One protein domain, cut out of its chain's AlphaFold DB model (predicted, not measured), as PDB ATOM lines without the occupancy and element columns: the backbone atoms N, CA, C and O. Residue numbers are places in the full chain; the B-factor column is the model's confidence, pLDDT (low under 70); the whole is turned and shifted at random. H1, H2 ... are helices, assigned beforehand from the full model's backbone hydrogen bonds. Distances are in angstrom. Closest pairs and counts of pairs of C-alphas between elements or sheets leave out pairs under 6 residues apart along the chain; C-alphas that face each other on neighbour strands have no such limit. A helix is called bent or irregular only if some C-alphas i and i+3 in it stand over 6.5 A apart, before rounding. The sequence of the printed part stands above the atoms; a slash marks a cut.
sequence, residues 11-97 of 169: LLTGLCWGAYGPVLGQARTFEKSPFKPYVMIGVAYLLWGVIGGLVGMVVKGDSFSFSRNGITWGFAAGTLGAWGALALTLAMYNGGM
ATOM      1  N   LEU A  11      55.726   1.318   7.027       92.62
ATOM      2  CA  LEU A  11      55.400   2.228   8.129       92.62
ATOM      3  C   LEU A  11      54.689   3.489   7.629       92.62
ATOM      4  O   LEU A  11      53.700   3.902   8.228       92.62
ATOM      5  N   LEU A  12      55.129   4.062   6.503       93.12
ATOM      6  CA  LEU A  12      54.445   5.191   5.869       93.12
ATOM      7  C   LEU A  12      53.023   4.816   5.429       93.12
ATOM      8  O   LEU A  12      52.092   5.591   5.622       93.12
ATOM      9  N   THR A  13      52.840   3.606   4.896       90.06
ATOM     10  CA  THR A  13      51.511   3.077   4.557       90.06
ATOM     11  C   THR A  13      50.633   2.987   5.805       90.06
ATOM     12  O   THR A  13      49.494   3.454   5.784       90.06
ATOM     13  N   GLY A  14      51.174   2.457   6.907       87.31
ATOM     14  CA  GLY A  14      50.488   2.412   8.198       87.31
ATOM     15  C   GLY A  14      50.118   3.802   8.724       87.31
ATOM     16  O   GLY A  14      49.005   3.993   9.202       87.31
ATOM     17  N   LEU A  15      51.002   4.789   8.569       91.38
ATOM     18  CA  LEU A  15      50.746   6.180   8.947       91.38
ATOM     19  C   LEU A  15      49.600   6.795   8.127       91.38
ATOM     20  O   LEU A  15      48.673   7.359   8.706       91.38
ATOM     21  N   CYS A  16      49.621   6.646   6.800       91.44
ATOM     22  CA  CYS A  16      48.567   7.163   5.923       91.44
ATOM     23  C   CYS A  16      47.199   6.536   6.237       91.44
ATOM     24  O   CYS A  16      46.204   7.251   6.359       91.44
ATOM     25  N   TRP A  17      47.142   5.214   6.417       87.19
ATOM     26  CA  TRP A  17      45.903   4.518   6.778       87.19
ATOM     27  C   TRP A  17      45.454   4.786   8.220       87.19
ATOM     28  O   TRP A  17      44.256   4.846   8.484       87.19
ATOM     29  N   GLY A  18      46.387   5.004   9.147       83.00
ATOM     30  CA  GLY A  18      46.069   5.434  10.509       83.00
ATOM     31  C   GLY A  18      45.437   6.829  10.538       83.00
ATOM     32  O   GLY A  18      44.430   7.041  11.212       83.00
ATOM     33  N   ALA A  19      45.971   7.769   9.752       87.00
ATOM     34  CA  ALA A  19      45.432   9.125   9.625       87.00
ATOM     35  C   ALA A  19      44.126   9.192   8.806       87.00
ATOM     36  O   ALA A  19      43.330  10.116   8.990       87.00
ATOM     37  N   TYR A  20      43.878   8.213   7.930       86.31
ATOM     38  CA  TYR A  20      42.689   8.156   7.075       86.31
ATOM     39  C   TYR A  20      41.377   8.220   7.868       86.31
ATOM     40  O   TYR A  20      40.490   8.986   7.499       86.31
ATOM     41  N   GLY A  21      41.247   7.463   8.964       80.38
ATOM     42  CA  GLY A  21      40.022   7.427   9.772       80.38
ATOM     43  C   GLY A  21      39.596   8.805  10.296       80.38
ATOM     44  O   GLY A  21      38.487   9.245   9.984       80.38
ATOM     45  N   PRO A  22      40.462   9.521  11.037       81.94
ATOM     46  CA  PRO A  22      40.193  10.884  11.497       81.94
ATOM     47  C   PRO A  22      39.887  11.880  10.369       81.94
ATOM     48  O   PRO A  22      38.920  12.635  10.467       81.94
ATOM     49  N   VAL A  23      40.664  11.861   9.278       87.19
ATOM     50  CA  VAL A  23      40.466  12.771   8.131       87.19
ATOM     51  C   VAL A  23      39.129  12.499   7.433       87.19
ATOM     52  O   VAL A  23      38.388  13.428   7.109       87.19
ATOM     53  N   LEU A  24      38.768  11.227   7.253       84.69
ATOM     54  CA  LEU A  24      37.466  10.838   6.720       84.69
ATOM     55  C   LEU A  24      36.326  11.229   7.668       84.69
ATOM     56  O   LEU A  24      35.268  11.665   7.210       84.69
ATOM     57  N   GLY A  25      36.538  11.085   8.977       80.19
ATOM     58  CA  GLY A  25      35.610  11.547  10.002       80.19
ATOM     59  C   GLY A  25      35.287  13.030   9.833       80.19
ATOM     60  O   GLY A  25      34.112  13.390   9.797       80.19
ATOM     61  N   GLN A  26      36.309  13.862   9.609       84.50
ATOM     62  CA  GLN A  26      36.140  15.290   9.322       84.50
ATOM     63  C   GLN A  26      35.336  15.539   8.045       84.50
ATOM     64  O   GLN A  26      34.358  16.282   8.094       84.50
ATOM     65  N   ALA A  27      35.654  14.877   6.927       85.75
ATOM     66  CA  ALA A  27      34.896  15.033   5.678       85.75
ATOM     67  C   ALA A  27      33.391  14.742   5.855       85.75
ATOM     68  O   ALA A  27      32.543  15.392   5.245       85.75
ATOM     69  N   ARG A  28      33.047  13.799   6.737       80.38
ATOM     70  CA  ARG A  28      31.660  13.436   7.060       80.38
ATOM     71  C   ARG A  28      30.958  14.430   7.987       80.38
ATOM     72  O   ARG A  28      29.736  14.421   8.038       80.38
ATOM     73  N   THR A  29      31.682  15.299   8.693       83.62
ATOM     74  CA  THR A  29      31.048  16.400   9.446       83.62
ATOM     75  C   THR A  29      30.453  17.458   8.515       83.62
ATOM     76  O   THR A  29      29.434  18.062   8.840       83.62
ATOM     77  N   PHE A  30      31.046  17.631   7.328       86.12
ATOM     78  CA  PHE A  30      30.573  18.555   6.297       86.12
ATOM     79  C   PHE A  30      29.518  17.934   5.376       86.12
ATOM     80  O   PHE A  30      28.782  18.658   4.710       86.12
ATOM     81  N   GLU A  31      29.416  16.601   5.339       81.12
ATOM     82  CA  GLU A  31      28.551  15.888   4.404       81.12
ATOM     83  C   GLU A  31      27.579  14.933   5.093       81.12
ATOM     84  O   GLU A  31      27.968  13.947   5.711       81.12
ATOM     85  N   LYS A  32      26.277  15.162   4.883       73.12
ATOM     86  CA  LYS A  32      25.210  14.294   5.414       73.12
ATOM     87  C   LYS A  32      25.149  12.916   4.738       73.12
ATOM     88  O   LYS A  32      24.544  12.000   5.281       73.12
ATOM     89  N   SER A  33      25.735  12.773   3.544       80.94
ATOM     90  CA  SER A  33      25.738  11.521   2.777       80.94
ATOM     91  C   SER A  33      27.084  10.801   2.905       80.94
ATOM     92  O   SER A  33      28.114  11.411   2.613       80.94
ATOM     93  N   PRO A  34      27.104   9.495   3.230       75.56
ATOM     94  CA  PRO A  34      28.341   8.715   3.304       75.56
ATOM     95  C   PRO A  34      28.988   8.518   1.929       75.56
ATOM     96  O   PRO A  34      30.189   8.271   1.835       75.56
ATOM     97  N   PHE A  35      28.202   8.643   0.858       84.81
ATOM     98  CA  PHE A  35      28.660   8.401  -0.503       84.81
ATOM     99  C   PHE A  35      29.438   9.580  -1.080       84.81
ATOM    100  O   PHE A  35      30.306   9.368  -1.916       84.81
ATOM    101  N   LYS A  36      29.191  10.812  -0.624       88.75
ATOM    102  CA  LYS A  36      29.910  11.987  -1.138       88.75
ATOM    103  C   LYS A  36      31.412  11.941  -0.804       88.75
ATOM    104  O   LYS A  36      32.209  12.016  -1.741       88.75
ATOM    105  N   PRO A  37      31.836  11.708   0.459       89.12
ATOM    106  CA  PRO A  37      33.243  11.437   0.752       89.12
ATOM    107  C   PRO A  37      33.782  10.208   0.011       89.12
ATOM    108  O   PRO A  37      34.929  10.215  -0.421       89.12
ATOM    109  N   TYR A  38      32.963   9.166  -0.183       89.31
ATOM    110  CA  TYR A  38      33.369   7.967  -0.924       89.31
ATOM    111  C   TYR A  38      33.668   8.244  -2.405       89.31
ATOM    112  O   TYR A  38      34.665   7.743  -2.923       89.31
ATOM    113  N   VAL A  39      32.884   9.096  -3.075       92.06
ATOM    114  CA  VAL A  39      33.197   9.554  -4.441       92.06
ATOM    115  C   VAL A  39      34.551  10.259  -4.464       92.06
ATOM    116  O   VAL A  39      35.378   9.951  -5.320       92.06
ATOM    117  N   MET A  40      34.821  11.143  -3.499       93.31
ATOM    118  CA  MET A  40      36.109  11.842  -3.421       93.31
ATOM    119  C   MET A  40      37.286  10.900  -3.135       93.31
ATOM    120  O   MET A  40      38.363  11.098  -3.696       93.31
ATOM    121  N   ILE A  41      37.081   9.844  -2.340       91.75
ATOM    122  CA  ILE A  41      38.066   8.762  -2.178       91.75
ATOM    123  C   ILE A  41      38.334   8.087  -3.530       91.75
ATOM    124  O   ILE A  41      39.492   7.900  -3.897       91.75
ATOM    125  N   GLY A  42      37.286   7.773  -4.297       92.44
ATOM    126  CA  GLY A  42      37.416   7.191  -5.636       92.44
ATOM    127  C   GLY A  42      38.198   8.083  -6.606       92.44
ATOM    128  O   GLY A  42      39.101   7.604  -7.291       92.44
ATOM    129  N   VAL A  43      37.915   9.389  -6.616       94.31
ATOM    130  CA  VAL A  43      38.663  10.375  -7.418       94.31
ATOM    131  C   VAL A  43      40.135  10.409  -7.007       94.31
ATOM    132  O   VAL A  43      41.011  10.366  -7.869       94.31
ATOM    133  N   ALA A  44      40.424  10.430  -5.704       94.00
ATOM    134  CA  ALA A  44      41.795  10.398  -5.204       94.00
ATOM    135  C   ALA A  44      42.524   9.104  -5.606       94.00
ATOM    136  O   ALA A  44      43.692   9.158  -5.986       94.00
ATOM    137  N   TYR A  45      41.846   7.953  -5.573       92.06
ATOM    138  CA  TYR A  45      42.424   6.669  -5.983       92.06
ATOM    139  C   TYR A  45      42.735   6.633  -7.476       92.06
ATOM    140  O   TYR A  45      43.798   6.148  -7.857       92.06
ATOM    141  N   LEU A  46      41.853   7.177  -8.320       93.31
ATOM    142  CA  LEU A  46      42.120   7.300  -9.750       93.31
ATOM    143  C   LEU A  46      43.320   8.220  -9.998       93.31
ATOM    144  O   LEU A  46      44.242   7.841 -10.716       93.31
ATOM    145  N   LEU A  47      43.334   9.395  -9.363       95.19
ATOM    146  CA  LEU A  47      44.398  10.382  -9.520       95.19
ATOM    147  C   LEU A  47      45.757   9.797  -9.119       95.19
ATOM    148  O   LEU A  47      46.671   9.730  -9.936       95.19
ATOM    149  N   TRP A  48      45.887   9.340  -7.874       94.19
ATOM    150  CA  TRP A  48      47.165   8.875  -7.340       94.19
ATOM    151  C   TRP A  48      47.551   7.487  -7.842       94.19
ATOM    152  O   TRP A  48      48.735   7.234  -8.047       94.19
ATOM    153  N   GLY A  49      46.580   6.607  -8.091       92.19
ATOM    154  CA  GLY A  49      46.833   5.282  -8.652       92.19
ATOM    155  C   GLY A  49      47.358   5.357 -10.084       92.19
ATOM    156  O   GLY A  49      48.353   4.708 -10.404       92.19
ATOM    157  N   VAL A  50      46.745   6.191 -10.931       93.75
ATOM    158  CA  VAL A  50      47.172   6.350 -12.329       93.75
ATOM    159  C   VAL A  50      48.449   7.180 -12.414       93.75
ATOM    160  O   VAL A  50      49.433   6.716 -12.985       93.75
ATOM    161  N   ILE A  51      48.475   8.380 -11.823       95.00
ATOM    162  CA  ILE A  51      49.647   9.265 -11.917       95.00
ATOM    163  C   ILE A  51      50.851   8.628 -11.226       95.00
ATOM    164  O   ILE A  51      51.932   8.585 -11.810       95.00
ATOM    165  N   GLY A  52      50.678   8.093 -10.015       93.19
ATOM    166  CA  GLY A  52      51.762   7.453  -9.272       93.19
ATOM    167  C   GLY A  52      52.337   6.244 -10.009       93.19
ATOM    168  O   GLY A  52      53.558   6.105 -10.089       93.19
ATOM    169  N   GLY A  53      51.476   5.414 -10.611       91.56
ATOM    170  CA  GLY A  53      51.901   4.289 -11.443       91.56
ATOM    171  C   GLY A  53      52.710   4.735 -12.662       91.56
ATOM    172  O   GLY A  53      53.824   4.256 -12.865       91.56
ATOM    173  N   LEU A  54      52.196   5.701 -13.430       94.56
ATOM    174  CA  LEU A  54      52.870   6.219 -14.625       94.56
ATOM    175  C   LEU A  54      54.213   6.884 -14.295       94.56
ATOM    176  O   LEU A  54      55.207   6.619 -14.967       94.56
ATOM    177  N   VAL A  55      54.272   7.701 -13.238       95.06
ATOM    178  CA  VAL A  55      55.528   8.307 -12.766       95.06
ATOM    179  C   VAL A  55      56.518   7.223 -12.343       95.06
ATOM    180  O   VAL A  55      57.693   7.298 -12.699       95.06
ATOM    181  N   GLY A  56      56.051   6.190 -11.634       93.62
ATOM    182  CA  GLY A  56      56.871   5.039 -11.263       93.62
ATOM    183  C   GLY A  56      57.501   4.356 -12.478       93.62
ATOM    184  O   GLY A  56      58.708   4.114 -12.472       93.62
ATOM    185  N   MET A  57      56.716   4.130 -13.535       94.50
ATOM    186  CA  MET A  57      57.195   3.538 -14.789       94.50
ATOM    187  C   MET A  57      58.251   4.416 -15.470       94.50
ATOM    188  O   MET A  57      59.302   3.912 -15.860       94.50
ATOM    189  N   VAL A  58      58.028   5.734 -15.546       95.38
ATOM    190  CA  VAL A  58      59.007   6.680 -16.116       95.38
ATOM    191  C   VAL A  58      60.318   6.655 -15.331       95.38
ATOM    192  O   VAL A  58      61.387   6.515 -15.920       95.38
ATOM    193  N   VAL A  59      60.251   6.756 -14.000       94.94
ATOM    194  CA  VAL A  59      61.437   6.783 -13.126       94.94
ATOM    195  C   VAL A  59      62.222   5.470 -13.194       94.94
ATOM    196  O   VAL A  59      63.442   5.472 -13.028       94.94
ATOM    197  N   LYS A  60      61.541   4.345 -13.431       93.38
ATOM    198  CA  LYS A  60      62.169   3.027 -13.576       93.38
ATOM    199  C   LYS A  60      62.632   2.704 -14.997       93.38
ATOM    200  O   LYS A  60      63.395   1.756 -15.152       93.38
ATOM    201  N   GLY A  61      62.246   3.504 -15.991       92.00
ATOM    202  CA  GLY A  61      62.530   3.226 -17.399       92.00
ATOM    203  C   GLY A  61      61.720   2.049 -17.953       92.00
ATOM    204  O   GLY A  61      62.189   1.366 -18.862       92.00
ATOM    205  N   ASP A  62      60.535   1.790 -17.398       92.25
ATOM    206  CA  ASP A  62      59.665   0.687 -17.808       92.25
ATOM    207  C   ASP A  62      58.920   0.995 -19.116       92.25
ATOM    208  O   ASP A  62      58.649   2.145 -19.470       92.25
ATOM    209  N   SER A  63      58.524  -0.059 -19.834       90.94
ATOM    210  CA  SER A  63      57.686   0.080 -21.026       90.94
ATOM    211  C   SER A  63      56.227   0.363 -20.661       90.94
ATOM    212  O   SER A  63      55.677  -0.295 -19.782       90.94
ATOM    213  N   PHE A  64      55.545   1.209 -21.436       90.25
ATOM    214  CA  PHE A  64      54.086   1.408 -21.350       90.25
ATOM    215  C   PHE A  64      53.264   0.299 -22.028       90.25
ATOM    216  O   PHE A  64      52.070   0.461 -22.279       90.25
ATOM    217  N   SER A  65      53.900  -0.829 -22.348       91.25
ATOM    218  CA  SER A  65      53.224  -2.005 -22.874       91.25
ATOM    219  C   SER A  65      52.781  -2.897 -21.721       91.25
ATOM    220  O   SER A  65      53.598  -3.386 -20.943       91.25
ATOM    221  N   PHE A  66      51.474  -3.114 -21.610       91.12
ATOM    222  CA  PHE A  66      50.894  -3.958 -20.573       91.12
ATOM    223  C   PHE A  66      50.522  -5.325 -21.147       91.12
ATOM    224  O   PHE A  66      49.870  -5.428 -22.186       91.12
ATOM    225  N   SER A  67      50.891  -6.397 -20.443       95.25
ATOM    226  CA  SER A  67      50.444  -7.745 -20.802       95.25
ATOM    227  C   SER A  67      48.964  -7.937 -20.453       95.25
ATOM    228  O   SER A  67      48.469  -7.377 -19.473       95.25
ATOM    229  N   ARG A  68      48.255  -8.794 -21.202       94.44
ATOM    230  CA  ARG A  68      46.843  -9.121 -20.919       94.44
ATOM    231  C   ARG A  68      46.645  -9.604 -19.478       94.44
ATOM    232  O   ARG A  68      45.716  -9.166 -18.813       94.44
ATOM    233  N   ASN A  69      47.540 -10.457 -18.978       94.88
ATOM    234  CA  ASN A  69      47.473 -10.943 -17.597       94.88
ATOM    235  C   ASN A  69      47.734  -9.823 -16.582       94.88
ATOM    236  O   ASN A  69      47.044  -9.769 -15.567       94.88
ATOM    237  N   GLY A  70      48.680  -8.920 -16.862       91.88
ATOM    238  CA  GLY A  70      48.956  -7.762 -16.011       91.88
ATOM    239  C   GLY A  70      47.750  -6.833 -15.889       91.88
ATOM    240  O   GLY A  70      47.394  -6.443 -14.781       91.88
ATOM    241  N   ILE A  71      47.065  -6.558 -17.004       93.94
ATOM    242  CA  ILE A  71      45.828  -5.764 -17.013       93.94
ATOM    243  C   ILE A  71      44.737  -6.461 -16.195       93.94
ATOM    244  O   ILE A  71      44.154  -5.842 -15.309       93.94
ATOM    245  N   THR A  72      44.474  -7.745 -16.452       95.75
ATOM    246  CA  THR A  72      43.387  -8.477 -15.783       95.75
ATOM    247  C   THR A  72      43.597  -8.565 -14.273       95.75
ATOM    248  O   THR A  72      42.685  -8.249 -13.510       95.75
ATOM    249  N   TRP A  73      44.792  -8.958 -13.823       94.38
ATOM    250  CA  TRP A  73      45.083  -9.074 -12.391       94.38
ATOM    251  C   TRP A  73      45.198  -7.713 -11.707       94.38
ATOM    252  O   TRP A  73      44.718  -7.566 -10.584       94.38
ATOM    253  N   GLY A  74      45.759  -6.707 -12.384       93.19
ATOM    254  CA  GLY A  74      45.789  -5.334 -11.880       93.19
ATOM    255  C   GLY A  74      44.381  -4.767 -11.687       93.19
ATOM    256  O   GLY A  74      44.069  -4.220 -10.630       93.19
ATOM    257  N   PHE A  75      43.495  -4.970 -12.664       94.31
ATOM    258  CA  PHE A  75      42.099  -4.541 -12.582       94.31
ATOM    259  C   PHE A  75      41.312  -5.301 -11.505       94.31
ATOM    260  O   PHE A  75      40.565  -4.690 -10.736       94.31
ATOM    261  N   ALA A  76      41.505  -6.619 -11.397       95.19
ATOM    262  CA  ALA A  76      40.894  -7.424 -10.340       95.19
ATOM    263  C   ALA A  76      41.340  -6.959  -8.942       95.19
ATOM    264  O   ALA A  76      40.502  -6.780  -8.058       95.19
ATOM    265  N   ALA A  77      42.636  -6.682  -8.757       92.69
ATOM    266  CA  ALA A  77      43.164  -6.145  -7.505       92.69
ATOM    267  C   ALA A  77      42.558  -4.771  -7.167       92.69
ATOM    268  O   ALA A  77      42.109  -4.556  -6.040       92.69
ATOM    269  N   GLY A  78      42.468  -3.864  -8.149       92.00
ATOM    270  CA  GLY A  78      41.815  -2.562  -7.978       92.00
ATOM    271  C   GLY A  78      40.332  -2.679  -7.608       92.00
ATOM    272  O   GLY A  78      39.854  -1.959  -6.733       92.00
ATOM    273  N   THR A  79      39.621  -3.639  -8.207       93.88
ATOM    274  CA  THR A  79      38.205  -3.917  -7.913       93.88
ATOM    275  C   THR A  79      38.010  -4.393  -6.472       93.88
ATOM    276  O   THR A  79      37.144  -3.870  -5.769       93.88
ATOM    277  N   LEU A  80      38.844  -5.327  -5.996       93.44
ATOM    278  CA  LEU A  80      38.817  -5.787  -4.602       93.44
ATOM    279  C   LEU A  80      39.092  -4.637  -3.622       93.44
ATOM    280  O   LEU A  80      38.408  -4.518  -2.605       93.44
ATOM    281  N   GLY A  81      40.038  -3.751  -3.953       90.62
ATOM    282  CA  GLY A  81      40.314  -2.548  -3.166       90.62
ATOM    283  C   GLY A  81      39.124  -1.584  -3.104       90.62
ATOM    284  O   GLY A  81      38.777  -1.100  -2.025       90.62
ATOM    285  N   ALA A  82      38.458  -1.340  -4.237       91.19
ATOM    286  CA  ALA A  82      37.287  -0.467  -4.308       91.19
ATOM    287  C   ALA A  82      36.098  -1.023  -3.507       91.19
ATOM    288  O   ALA A  82      35.486  -0.297  -2.722       91.19
ATOM    289  N   TRP A  83      35.803  -2.320  -3.631       92.50
ATOM    290  CA  TRP A  83      34.771  -2.971  -2.818       92.50
ATOM    291  C   TRP A  83      35.103  -2.962  -1.325       92.50
ATOM    292  O   TRP A  83      34.214  -2.702  -0.514       92.50
ATOM    293  N   GLY A  84      36.369  -3.162  -0.951       89.88
ATOM    294  CA  GLY A  84      36.812  -3.023   0.438       89.88
ATOM    295  C   GLY A  84      36.573  -1.613   0.993       89.88
ATOM    296  O   GLY A  84      36.027  -1.459   2.086       89.88
ATOM    297  N   ALA A  85      36.905  -0.574   0.220       88.69
ATOM    298  CA  ALA A  85      36.660   0.819   0.604       88.69
ATOM    299  C   ALA A  85      35.158   1.149   0.723       88.69
ATOM    300  O   ALA A  85      34.750   1.887   1.628       88.69
ATOM    301  N   LEU A  86      34.319   0.576  -0.149       90.00
ATOM    302  CA  LEU A  86      32.861   0.688  -0.050       90.00
ATOM    303  C   LEU A  86      32.338   0.016   1.225       90.00
ATOM    304  O   LEU A  86      31.576   0.630   1.971       90.00
ATOM    305  N   ALA A  87      32.777  -1.212   1.509       90.12
ATOM    306  CA  ALA A  87      32.384  -1.950   2.705       90.12
ATOM    307  C   ALA A  87      32.783  -1.205   3.988       90.12
ATOM    308  O   ALA A  87      31.957  -1.052   4.887       90.12
ATOM    309  N   LEU A  88      34.000  -0.650   4.047       86.81
ATOM    310  CA  LEU A  88      34.441   0.214   5.146       86.81
ATOM    311  C   LEU A  88      33.554   1.460   5.279       86.81
ATOM    312  O   LEU A  88      33.158   1.839   6.383       86.81
ATOM    313  N   THR A  89      33.197   2.086   4.156       85.00
ATOM    314  CA  THR A  89      32.317   3.260   4.151       85.00
ATOM    315  C   THR A  89      30.953   2.935   4.755       85.00
ATOM    316  O   THR A  89      30.486   3.682   5.621       85.00
ATOM    317  N   LEU A  90      30.355   1.815   4.341       86.00
ATOM    318  CA  LEU A  90      29.071   1.326   4.843       86.00
ATOM    319  C   LEU A  90      29.152   0.904   6.316       86.00
ATOM    320  O   LEU A  90      28.260   1.249   7.087       86.00
ATOM    321  N   ALA A  91      30.228   0.234   6.733       84.69
ATOM    322  CA  ALA A  91      30.450  -0.151   8.129       84.69
ATOM    323  C   ALA A  91      30.497   1.075   9.051       84.69
ATOM    324  O   ALA A  91      29.857   1.103  10.101       84.69
ATOM    325  N   MET A  92      31.195   2.129   8.628       77.88
ATOM    326  CA  MET A  92      31.189   3.399   9.345       77.88
ATOM    327  C   MET A  92      29.788   4.022   9.383       77.88
ATOM    328  O   MET A  92      29.349   4.484  10.432       77.88
ATOM    329  N   TYR A  93      29.065   4.039   8.263       76.69
ATOM    330  CA  TYR A  93      27.747   4.675   8.207       76.69
ATOM    331  C   TYR A  93      26.682   3.959   9.055       76.69
ATOM    332  O   TYR A  93      25.878   4.618   9.705       76.69
ATOM    333  N   ASN A  94      26.730   2.628   9.139       78.75
ATOM    334  CA  ASN A  94      25.806   1.810   9.933       78.75
ATOM    335  C   ASN A  94      26.176   1.752  11.434       78.75
ATOM    336  O   ASN A  94      26.048   0.711  12.070       78.75
ATOM    337  N   GLY A  95      26.659   2.861  12.004       69.94
ATOM    338  CA  GLY A  95      26.986   2.986  13.433       69.94
ATOM    339  C   GLY A  95      28.475   2.881  13.782       69.94
ATOM    340  O   GLY A  95      28.869   3.261  14.884       69.94
ATOM    341  N   GLY A  96      29.336   2.474  12.843       68.06
ATOM    342  CA  GLY A  96      30.787   2.441  13.053       68.06
ATOM    343  C   GLY A  96      31.433   3.824  13.231       68.06
ATOM    344  O   GLY A  96      32.517   3.910  13.793       68.06
ATOM    345  N   MET A  97      30.770   4.913  12.822       64.38
ATOM    346  CA  MET A  97      31.232   6.296  13.032       64.38
ATOM    347  C   MET A  97      31.353   6.682  14.510       64.38
ATOM    348  O   MET A  97      32.156   7.550  14.836       64.38
TER     349      MET A  97
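AT A GLANCE: This is residues 11 to 97 of the 169 residues of an uncharacterized protein of Planctomycetes bacterium (UniProt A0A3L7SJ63). Three long helices spread like a loose fan from one end, where the last part of H1, the first part of H2 and the last part of H3 come near one another. H2 and H3 make a narrow V, with the link of residues 61 to 67 across its open end, and H1 splays away from H2, its residues 11 to 20 sticking out. The printed part has 87 residues with three named helices, in the order H1, H2, H3, and no named strand; its class is all helix. It is loose, with a radius of gyration of the C-alphas of 15.7 A, and elongated, spanning 45 by 24 by 22 A.

HOW THE PARTS SIT: H1, residues 11 to 30, has a kink of 28 degrees near residue 22. It is neither bent nor irregular, but only just: C-alphas 18 and 21 are 6.4 A apart. H1 and H2, residues 35 to 60, form a helical hairpin at a shallow tilt of 31 degrees, opposite ways. They only just touch, with 3 pairs of C-alphas within 8 A, through residues 24 to 28 of H1 and residue 37 of H2 alone; their closest C-alphas, of Ala 27 and Pro 37, are 6.3 A apart. H2 and H3, residues 68 to 93, form a second helical hairpin at a shallow tilt of 32 degrees, opposite ways. They touch through residues 35 to 42 and 82 to 89 alone; their closest C-alphas, of Tyr 38 and Thr 89, are 7.0 A apart. H1 and H3 are apart. In H2 and H3 every O i to N i+4 pair is within hydrogen-bond range; in H1 13 of 16 are.

IN THESE COORDINATES: H1 begins at C-alpha 11, (55.400, 2.228, 8.129), and is 29.8 A long from first to last C-alpha. H2 begins at C-alpha 35, (28.660, 8.401, -0.503), and is 36.4 A long. H3 is 37.5 A long and ends at C-alpha 93, (27.747, 4.675, 8.207).

THE WHOLE: The two C-alphas farthest apart, of Gly 61 and Gly 95, are 47.1 A apart. The printed part has no cut; the link from H1 to H2 is tight and that from H2 to H3 is short. Mean pLDDT of the printed part is 88.7, and residues 95 to 97 are under 70.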